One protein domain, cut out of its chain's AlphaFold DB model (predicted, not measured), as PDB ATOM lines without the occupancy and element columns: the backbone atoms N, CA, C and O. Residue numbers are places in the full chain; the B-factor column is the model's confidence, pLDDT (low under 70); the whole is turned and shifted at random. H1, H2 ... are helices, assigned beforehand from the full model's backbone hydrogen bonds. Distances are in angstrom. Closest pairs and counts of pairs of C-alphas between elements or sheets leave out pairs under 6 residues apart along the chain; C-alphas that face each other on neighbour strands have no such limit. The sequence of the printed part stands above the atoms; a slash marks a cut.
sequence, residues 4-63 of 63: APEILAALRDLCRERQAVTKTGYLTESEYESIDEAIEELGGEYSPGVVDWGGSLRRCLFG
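What this domain is: This is residues 4 to 63 of the 63 residues of an uncharacterized protein of Mycobacteroides immunogenum (UniProt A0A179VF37). Three helices make a thin slab: the longest, H1, is in the middle, H2 folds back along one side of it as a helical hairpin, and H3 crosses it on the other side at a steep tilt. A long link, residues 42 to 52, swings past the end of H1 where residue 4 lies and joins H2 to H3. The printed part has 60 residues with three named helices, in the order H1, H2, H3, and no named strand; the class is all helix. It is compact, with a radius of gyration of the C-alphas of 11.8 A and spans of 31 by 25 by 14 A.

Where its parts are: H1, residues 4 to 22, begins with C-alpha 4 at (168.582, 67.138, 94.987) and is 26.6 A long from first to last C-alpha. H2, residues 29 to 41, begins with C-alpha 29 at (168.773, 81.057, 109.948) and is 18.6 A long. H3, residues 53 to 62, is 13.4 A long and ends with C-alpha 62 at (186.313, 72.109, 103.597).

How they stand to each other: H1 touches H2 with residues 4 to 12 alone; their closest C-alphas, of Pro 5 and Ile 39, are 5.0 A apart. The two run opposite ways at a shallow tilt of 22 degrees. H1 touches H3 with residues 6 to 14 alone; their closest C-alphas, of Ala 10 and Gly 54, are 5.0 A apart. These two run the same way at a steep tilt of 48 degrees. H2 and H3 are apart. In H1, H2 and H3 every O i to N i+4 pair is within hydrogen-bond range.

The domain as a whole: The C-alphas farthest apart, of Thr 22 and Gly 43, are separated by 32.0 A. The printed part has no cut and ends at residue 63, the chain's last. The link from H1 to H2 is short, with 6 residues; that from H2 to H3 is long, with 11. The mean pLDDT of the printed part is 81.5, and residues 44 to 51 and residue 63 are under 70.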
ATOM      1  N   ALA A   4     168.684  65.780  94.476       83.31
ATOM      2  CA  ALA A   4     168.582  67.138  94.987       83.31
ATOM      3  C   ALA A   4     168.242  67.198  96.491       83.31
ATOM      4  O   ALA A   4     168.964  67.907  97.194       83.31
ATOM      5  N   PRO A   5     167.244  66.458  97.022       84.12
ATOM      6  CA  PRO A   5     166.937  66.538  98.448       84.12
ATOM      7  C   PRO A   5     168.063  65.963  99.324       84.12
ATOM      8  O   PRO A   5     168.364  66.526 100.372       84.12
ATOM      9  N   GLU A   6     168.758  64.909  98.888       84.06
ATOM     10  CA  GLU A   6     169.875  64.317  99.630       84.06
ATOM     11  C   GLU A   6     171.112  65.218  99.640       84.06
ATOM     12  O   GLU A   6     171.795  65.320 100.659       84.06
ATOM     13  N   ILE A   7     171.399  65.894  98.523       86.75
ATOM     14  CA  ILE A   7     172.497  66.864  98.434       86.75
ATOM     15  C   ILE A   7     172.206  68.068  99.333       86.75
ATOM     16  O   ILE A   7     173.094  68.508 100.063       86.75
ATOM     17  N   LEU A   8     170.974  68.586  99.305       88.31
ATOM     18  CA  LEU A   8     170.554  69.713 100.138       88.31
ATOM     19  C   LEU A   8     170.595  69.361 101.629       88.31
ATOM     20  O   LEU A   8     171.158  70.123 102.414       88.31
ATOM     21  N   ALA A   9     170.093  68.184 102.013       86.88
ATOM     22  CA  ALA A   9     170.167  67.701 103.390       86.88
ATOM     23  C   ALA A   9     171.625  67.541 103.856       86.88
ATOM     24  O   ALA A   9     171.999  68.046 104.914       86.88
ATOM     25  N   ALA A  10     172.477  66.916 103.037       88.25
ATOM     26  CA  ALA A  10     173.891  66.746 103.354       88.25
ATOM     27  C   ALA A  10     174.632  68.091 103.479       88.25
ATOM     28  O   ALA A  10     175.490  68.240 104.351       88.25
ATOM     29  N   LEU A  11     174.303  69.078 102.640       88.81
ATOM     30  CA  LEU A  11     174.865  70.428 102.712       88.81
ATOM     31  C   LEU A  11     174.440  71.143 104.001       88.81
ATOM     32  O   LEU A  11     175.289  71.689 104.707       88.81
ATOM     33  N   ARG A  12     173.140  71.110 104.320       90.44
ATOM     34  CA  ARG A  12     172.562  71.697 105.534       90.44
ATOM     35  C   ARG A  12     173.249  71.166 106.786       90.44
ATOM     36  O   ARG A  12     173.705  71.943 107.628       90.44
ATOM     37  N   ASP A  13     173.341  69.844 106.892       89.25
ATOM     38  CA  ASP A  13     173.892  69.172 108.064       89.25
ATOM     39  C   ASP A  13     175.388  69.482 108.211       89.25
ATOM     40  O   ASP A  13     175.852  69.826 109.300       89.25
ATOM     41  N   LEU A  14     176.133  69.490 107.103       89.50
ATOM     42  CA  LEU A  14     177.548  69.849 107.087       89.50
ATOM     43  C   LEU A  14     177.797  71.306 107.518       89.50
ATOM     44  O   LEU A  14     178.735  71.570 108.275       89.50
ATOM     45  N   CYS A  15     176.966  72.253 107.071       88.88
ATOM     46  CA  CYS A  15     177.042  73.653 107.493       88.88
ATOM     47  C   CYS A  15     176.763  73.808 108.995       88.88
ATOM     48  O   CYS A  15     177.524  74.498 109.681       88.88
ATOM     49  N   ARG A  16     175.750  73.110 109.534       88.38
ATOM     50  CA  ARG A  16     175.443  73.109 110.977       88.38
ATOM     51  C   ARG A  16     176.585  72.522 111.803       88.38
ATOM     52  O   ARG A  16     177.009  73.139 112.781       88.38
ATOM     53  N   GLU A  17     177.118  71.368 111.398       88.94
ATOM     54  CA  GLU A  17     178.275  70.742 112.052       88.94
ATOM     55  C   GLU A  17     179.469  71.697 112.094       88.94
ATOM     56  O   GLU A  17     180.104  71.882 113.137       88.94
ATOM     57  N   ARG A  18     179.778  72.342 110.966       84.25
ATOM     58  CA  ARG A  18     180.913  73.262 110.879       84.25
ATOM     59  C   ARG A  18     180.684  74.520 111.699       84.25
ATOM     60  O   ARG A  18     181.605  74.924 112.402       84.25
ATOM     61  N   GLN A  19     179.488  75.099 111.679       85.88
ATOM     62  CA  GLN A  19     179.141  76.256 112.504       85.88
ATOM     63  C   GLN A  19     179.273  75.945 114.000       85.88
ATOM     64  O   GLN A  19     179.796  76.770 114.750       85.88
ATOM     65  N   ALA A  20     178.882  74.743 114.434       85.75
ATOM     66  CA  ALA A  20     179.064  74.299 115.814       85.75
ATOM     67  C   ALA A  20     180.550  74.187 116.207       85.75
ATOM     68  O   ALA A  20     180.922  74.538 117.328       85.75
ATOM     69  N   VAL A  21     181.410  73.740 115.285       85.50
ATOM     70  CA  VAL A  21     182.854  73.567 115.525       85.50
ATOM     71  C   VAL A  21     183.624  74.888 115.451       85.50
ATOM     72  O   VAL A  21     184.450  75.167 116.318       85.50
ATOM     73  N   THR A  22     183.387  75.710 114.426       83.38
ATOM     74  CA  THR A  22     184.186  76.918 114.150       83.38
ATOM     75  C   THR A  22     183.570  78.194 114.716       83.38
ATOM     76  O   THR A  22     184.206  79.246 114.654       83.38
ATOM     77  N   LYS A  23     182.335  78.134 115.242       78.50
ATOM     78  CA  LYS A  23     181.520  79.295 115.658       78.50
ATOM     79  C   LYS A  23     181.354  80.358 114.563       78.50
ATOM     80  O   LYS A  23     181.009  81.499 114.854       78.50
ATOM     81  N   THR A  24     181.609  79.985 113.311       77.88
ATOM     82  CA  THR A  24     181.468  80.850 112.142       77.88
ATOM     83  C   THR A  24     180.131  80.545 111.484       77.88
ATOM     84  O   THR A  24     179.816  79.379 111.254       77.88
ATOM     85  N   GLY A  25     179.332  81.573 111.202       76.44
ATOM     86  CA  GLY A  25     178.097  81.399 110.439       76.44
ATOM     87  C   GLY A  25     178.428  81.054 108.989       76.44
ATOM     88  O   GLY A  25     179.037  81.870 108.302       76.44
ATOM     89  N   TYR A  26     178.067  79.848 108.549       80.50
ATOM     90  CA  TYR A  26     178.174  79.435 107.141       80.50
ATOM     91  C   TYR A  26     176.892  79.714 106.362       80.50
ATOM     92  O   TYR A  26     176.961  79.999 105.173       80.50
ATOM     93  N   LEU A  27     175.753  79.638 107.049       86.44
ATOM     94  CA  LEU A  27     174.434  80.011 106.563       86.44
ATOM     95  C   LEU A  27     173.720  80.798 107.666       86.44
ATOM     96  O   LEU A  27     173.980  80.591 108.860       86.44
ATOM     97  N   THR A  28     172.840  81.708 107.273       89.50
ATOM     98  CA  THR A  28     171.902  82.371 108.176       89.50
ATOM     99  C   THR A  28     170.744  81.437 108.528       89.50
ATOM    100  O   THR A  28     170.515  80.414 107.883       89.50
ATOM    101  N   GLU A  29     169.982  81.795 109.560       89.06
ATOM    102  CA  GLU A  29     168.773  81.057 109.948       89.06
ATOM    103  C   GLU A  29     167.757  80.978 108.797       89.06
ATOM    104  O   GLU A  29     167.292  79.889 108.478       89.06
ATOM    105  N   SER A  30     167.534  82.085 108.079       91.75
ATOM    106  CA  SER A  30     166.641  82.116 106.915       91.75
ATOM    107  C   SER A  30     167.122  81.232 105.760       91.75
ATOM    108  O   SER A  30     166.313  80.669 105.032       91.75
ATOM    109  N   GLU A  31     168.438  81.101 105.566       92.19
ATOM    110  CA  GLU A  31     168.993  80.209 104.541       92.19
ATOM    111  C   GLU A  31     168.799  78.735 104.917       92.19
ATOM    112  O   GLU A  31     168.533  77.914 104.040       92.19
ATOM    113  N   TYR A  32     168.883  78.390 106.207       91.25
ATOM    114  CA  TYR A  32     168.529  77.048 106.670       91.25
ATOM    115  C   TYR A  32     167.044  76.746 106.454       91.25
ATOM    116  O   TYR A  32     166.730  75.668 105.957       91.25
ATOM    117  N   GLU A  33     166.159  77.695 106.763       92.88
ATOM    118  CA  GLU A  33     164.716  77.558 106.524       92.88
ATOM    119  C   GLU A  33     164.408  77.359 105.034       92.88
ATOM    120  O   GLU A  33     163.689  76.433 104.678       92.88
ATOM    121  N   SER A  34     165.035  78.139 104.144       93.38
ATOM    122  CA  SER A  34     164.863  77.972 102.691       93.38
ATOM    123  C   SER A  34     165.332  76.603 102.181       93.38
ATOM    124  O   SER A  34     164.767  76.068 101.227       93.38
ATOM    125  N   ILE A  35     166.373  76.018 102.785       90.69
ATOM    126  CA  ILE A  35     166.821  74.662 102.437       90.69
ATOM    127  C   ILE A  35     165.812  73.618 102.927       90.69
ATOM    128  O   ILE A  35     165.533  72.668 102.197       90.69
ATOM    129  N   ASP A  36     165.276  73.789 104.135       89.31
ATOM    130  CA  ASP A  36     164.271  72.888 104.699       89.31
ATOM    131  C   ASP A  36     162.986  72.901 103.846       89.31
ATOM    132  O   ASP A  36     162.519  71.834 103.442       89.31
ATOM    133  N   GLU A  37     162.503  74.082 103.445       91.25
ATOM    134  CA  GLU A  37     161.375  74.241 102.511       91.25
ATOM    135  C   GLU A  37     161.649  73.570 101.156       91.25
ATOM    136  O   GLU A  37     160.818  72.818 100.649       91.25
ATOM    137  N   ALA A  38     162.843  73.764 100.582       89.81
ATOM    138  CA  ALA A  38     163.209  73.140  99.312       89.81
ATOM    139  C   ALA A  38     163.250  71.603  99.395       89.81
ATOM    140  O   ALA A  38     162.881  70.921  98.437       89.81
ATOM    141  N   ILE A  39     163.688  71.031 100.522       86.50
ATOM    142  CA  ILE A  39     163.683  69.575 100.738       86.50
ATOM    143  C   ILE A  39     162.243  69.043 100.801       86.50
ATOM    144  O   ILE A  39     161.958  67.994 100.213       86.50
ATOM    145  N   GLU A  40     161.341  69.766 101.472       86.69
ATOM    146  CA  GLU A  40     159.917  69.423 101.545       86.69
ATOM    147  C   GLU A  40     159.232  69.511 100.171       86.69
ATOM    148  O   GLU A  40     158.543  68.572  99.769       86.69
ATOM    149  N   GLU A  41     159.474  70.582  99.405       86.81
ATOM    150  CA  GLU A  41     158.927  70.767  98.050       86.81
ATOM    151  C   GLU A  41     159.387  69.685  97.066       86.81
ATOM    152  O   GLU A  41     158.630  69.254  96.192       86.81
ATOM    153  N   LEU A  42     160.626  69.212  97.216       83.62
ATOM    154  CA  LEU A  42     161.183  68.134  96.402       83.62
ATOM    155  C   LEU A  42     160.589  66.753  96.744       83.62
ATOM    156  O   LEU A  42     160.933  65.771  96.083       83.62
ATOM    157  N   GLY A  43     159.684  66.672  97.728       72.94
ATOM    158  CA  GLY A  43     158.960  65.454  98.096       72.94
ATOM    159  C   GLY A  43     159.862  64.382  98.704       72.94
ATOM    160  O   GLY A  43     159.620  63.189  98.511       72.94
ATOM    161  N   GLY A  44     160.943  64.793  99.371       59.69
ATOM    162  CA  GLY A  44     162.025  63.905  99.772       59.69
ATOM    163  C   GLY A  44     161.645  62.937 100.892       59.69
ATOM    164  O   GLY A  44     161.857  63.234 102.065       59.69
ATOM    165  N   GLU A  45     161.215  61.721 100.550       56.31
ATOM    166  CA  GLU A  45     161.536  60.566 101.393       56.31
ATOM    167  C   GLU A  45     163.056  60.387 101.355       56.31
ATOM    168  O   GLU A  45     163.620  59.785 100.441       56.31
ATOM    169  N   TYR A  46     163.735  60.962 102.348       54.19
ATOM    170  CA  TYR A  46     165.146  60.714 102.592       54.19
ATOM    171  C   TYR A  46     165.357  59.205 102.762       54.19
ATOM    172  O   TYR A  46     165.015  58.626 103.793       54.19
ATOM    173  N   SER A  47     165.912  58.562 101.734       53.38
ATOM    174  CA  SER A  47     166.385  57.183 101.802       53.38
ATOM    175  C   SER A  47     167.882  57.195 102.108       53.38
ATOM    176  O   SER A  47     168.695  57.371 101.194       53.38
ATOM    177  N   PRO A  48     168.291  57.014 103.377       48.62
ATOM    178  CA  PRO A  48     169.698  56.875 103.710       48.62
ATOM    179  C   PRO A  48     170.229  55.602 103.041       48.62
ATOM    180  O   PRO A  48     169.867  54.498 103.446       48.62
ATOM    181  N   GLY A  49     171.079  55.718 102.013       50.78
ATOM    182  CA  GLY A  49     171.766  54.521 101.517       50.78
ATOM    183  C   GLY A  49     172.530  54.549 100.197       50.78
ATOM    184  O   GLY A  49     173.339  53.649 100.005       50.78
ATOM    185  N   VAL A  50     172.329  55.499  99.275       57.97
ATOM    186  CA  VAL A  50     172.836  55.278  97.897       57.97
ATOM    187  C   VAL A  50     174.161  55.993  97.580       57.97
ATOM    188  O   VAL A  50     174.969  55.442  96.835       57.97
ATOM    189  N   VAL A  51     174.442  57.174  98.151       68.62
ATOM    190  CA  VAL A  51     175.666  57.957  97.862       68.62
ATOM    191  C   VAL A  51     176.109  58.757  99.096       68.62
ATOM    192  O   VAL A  51     175.294  59.455  99.697       68.62
ATOM    193  N   ASP A  52     177.400  58.699  99.459       77.50
ATOM    194  CA  ASP A  52     177.994  59.529 100.526       77.50
ATOM    195  C   ASP A  52     178.209  60.979 100.052       77.50
ATOM    196  O   ASP A  52     179.323  61.432  99.745       77.50
ATOM    197  N   TRP A  53     177.106  61.720  99.955       82.44
ATOM    198  CA  TRP A  53     177.133  63.144  99.640       82.44
ATOM    199  C   TRP A  53     177.805  63.958 100.748       82.44
ATOM    200  O   TRP A  53     178.536  64.894 100.437       82.44
ATOM    201  N   GLY A  54     177.654  63.571 102.020       81.19
ATOM    202  CA  GLY A  54     178.278  64.261 103.152       81.19
ATOM    203  C   GLY A  54     179.806  64.254 103.082       81.19
ATOM    204  O   GLY A  54     180.438  65.310 103.157       81.19
ATOM    205  N   GLY A  55     180.418  63.088 102.868       83.69
ATOM    206  CA  GLY A  55     181.866  62.963 102.694       83.69
ATOM    207  C   GLY A  55     182.381  63.680 101.444       83.69
ATOM    208  O   GLY A  55     183.426  64.339 101.491       83.69
ATOM    209  N   SER A  56     181.623  63.613 100.347       84.56
ATOM    210  CA  SER A  56     181.959  64.293  99.089       84.56
ATOM    211  C   SER A  56     181.937  65.818  99.241       84.56
ATOM    212  O   SER A  56     182.923  66.485  98.923       84.56
ATOM    213  N   LEU A  57     180.859  66.375  99.801       84.81
ATOM    214  CA  LEU A  57     180.716  67.811 100.054       84.81
ATOM    215  C   LEU A  57     181.755  68.308 101.058       84.81
ATOM    216  O   LEU A  57     182.367  69.353 100.839       84.81
ATOM    217  N   ARG A  58     182.027  67.539 102.119       85.50
ATOM    218  CA  ARG A  58     183.055  67.885 103.105       85.50
ATOM    219  C   ARG A  58     184.433  68.026 102.465       85.50
ATOM    220  O   ARG A  58     185.131  68.983 102.787       85.50
ATOM    221  N   ARG A  59     184.813  67.109 101.570       86.75
ATOM    222  CA  ARG A  59     186.095  67.171 100.852       86.75
ATOM    223  C   ARG A  59     186.144  68.332  99.854       86.75
ATOM    224  O   ARG A  59     187.195  68.937  99.710       86.75
ATOM    225  N   CYS A  60     185.036  68.654  99.187       84.56
ATOM    226  CA  CYS A  60     184.991  69.747  98.210       84.56
ATOM    227  C   CYS A  60     184.979  71.145  98.846       84.56
ATOM    228  O   CYS A  60     185.584  72.062  98.304       84.56
ATOM    229  N   LEU A  61     184.265  71.322  99.960       80.06
ATOM    230  CA  LEU A  61     184.019  72.639 100.563       80.06
ATOM    231  C   LEU A  61     184.985  72.970 101.705       80.06
ATOM    232  O   LEU A  61     185.208  74.141 102.002       80.06
ATOM    233  N   PHE A  62     185.531  71.949 102.369       73.62
ATOM    234  CA  PHE A  62     186.313  72.109 103.597       73.62
ATOM    235  C   PHE A  62     187.521  71.162 103.690       73.62
ATOM    236  O   PHE A  62     188.002  70.912 104.804       73.62
ATOM    237  N   GLY A  63     187.921  70.569 102.562       65.81
ATOM    238  CA  GLY A  63     189.105  69.717 102.427       65.81
ATOM    239  C   GLY A  63     190.372  70.507 102.149       65.81
ATOM    240  O   GLY A  63     190.264  71.639 101.631       65.81
TER     241      GLY A  63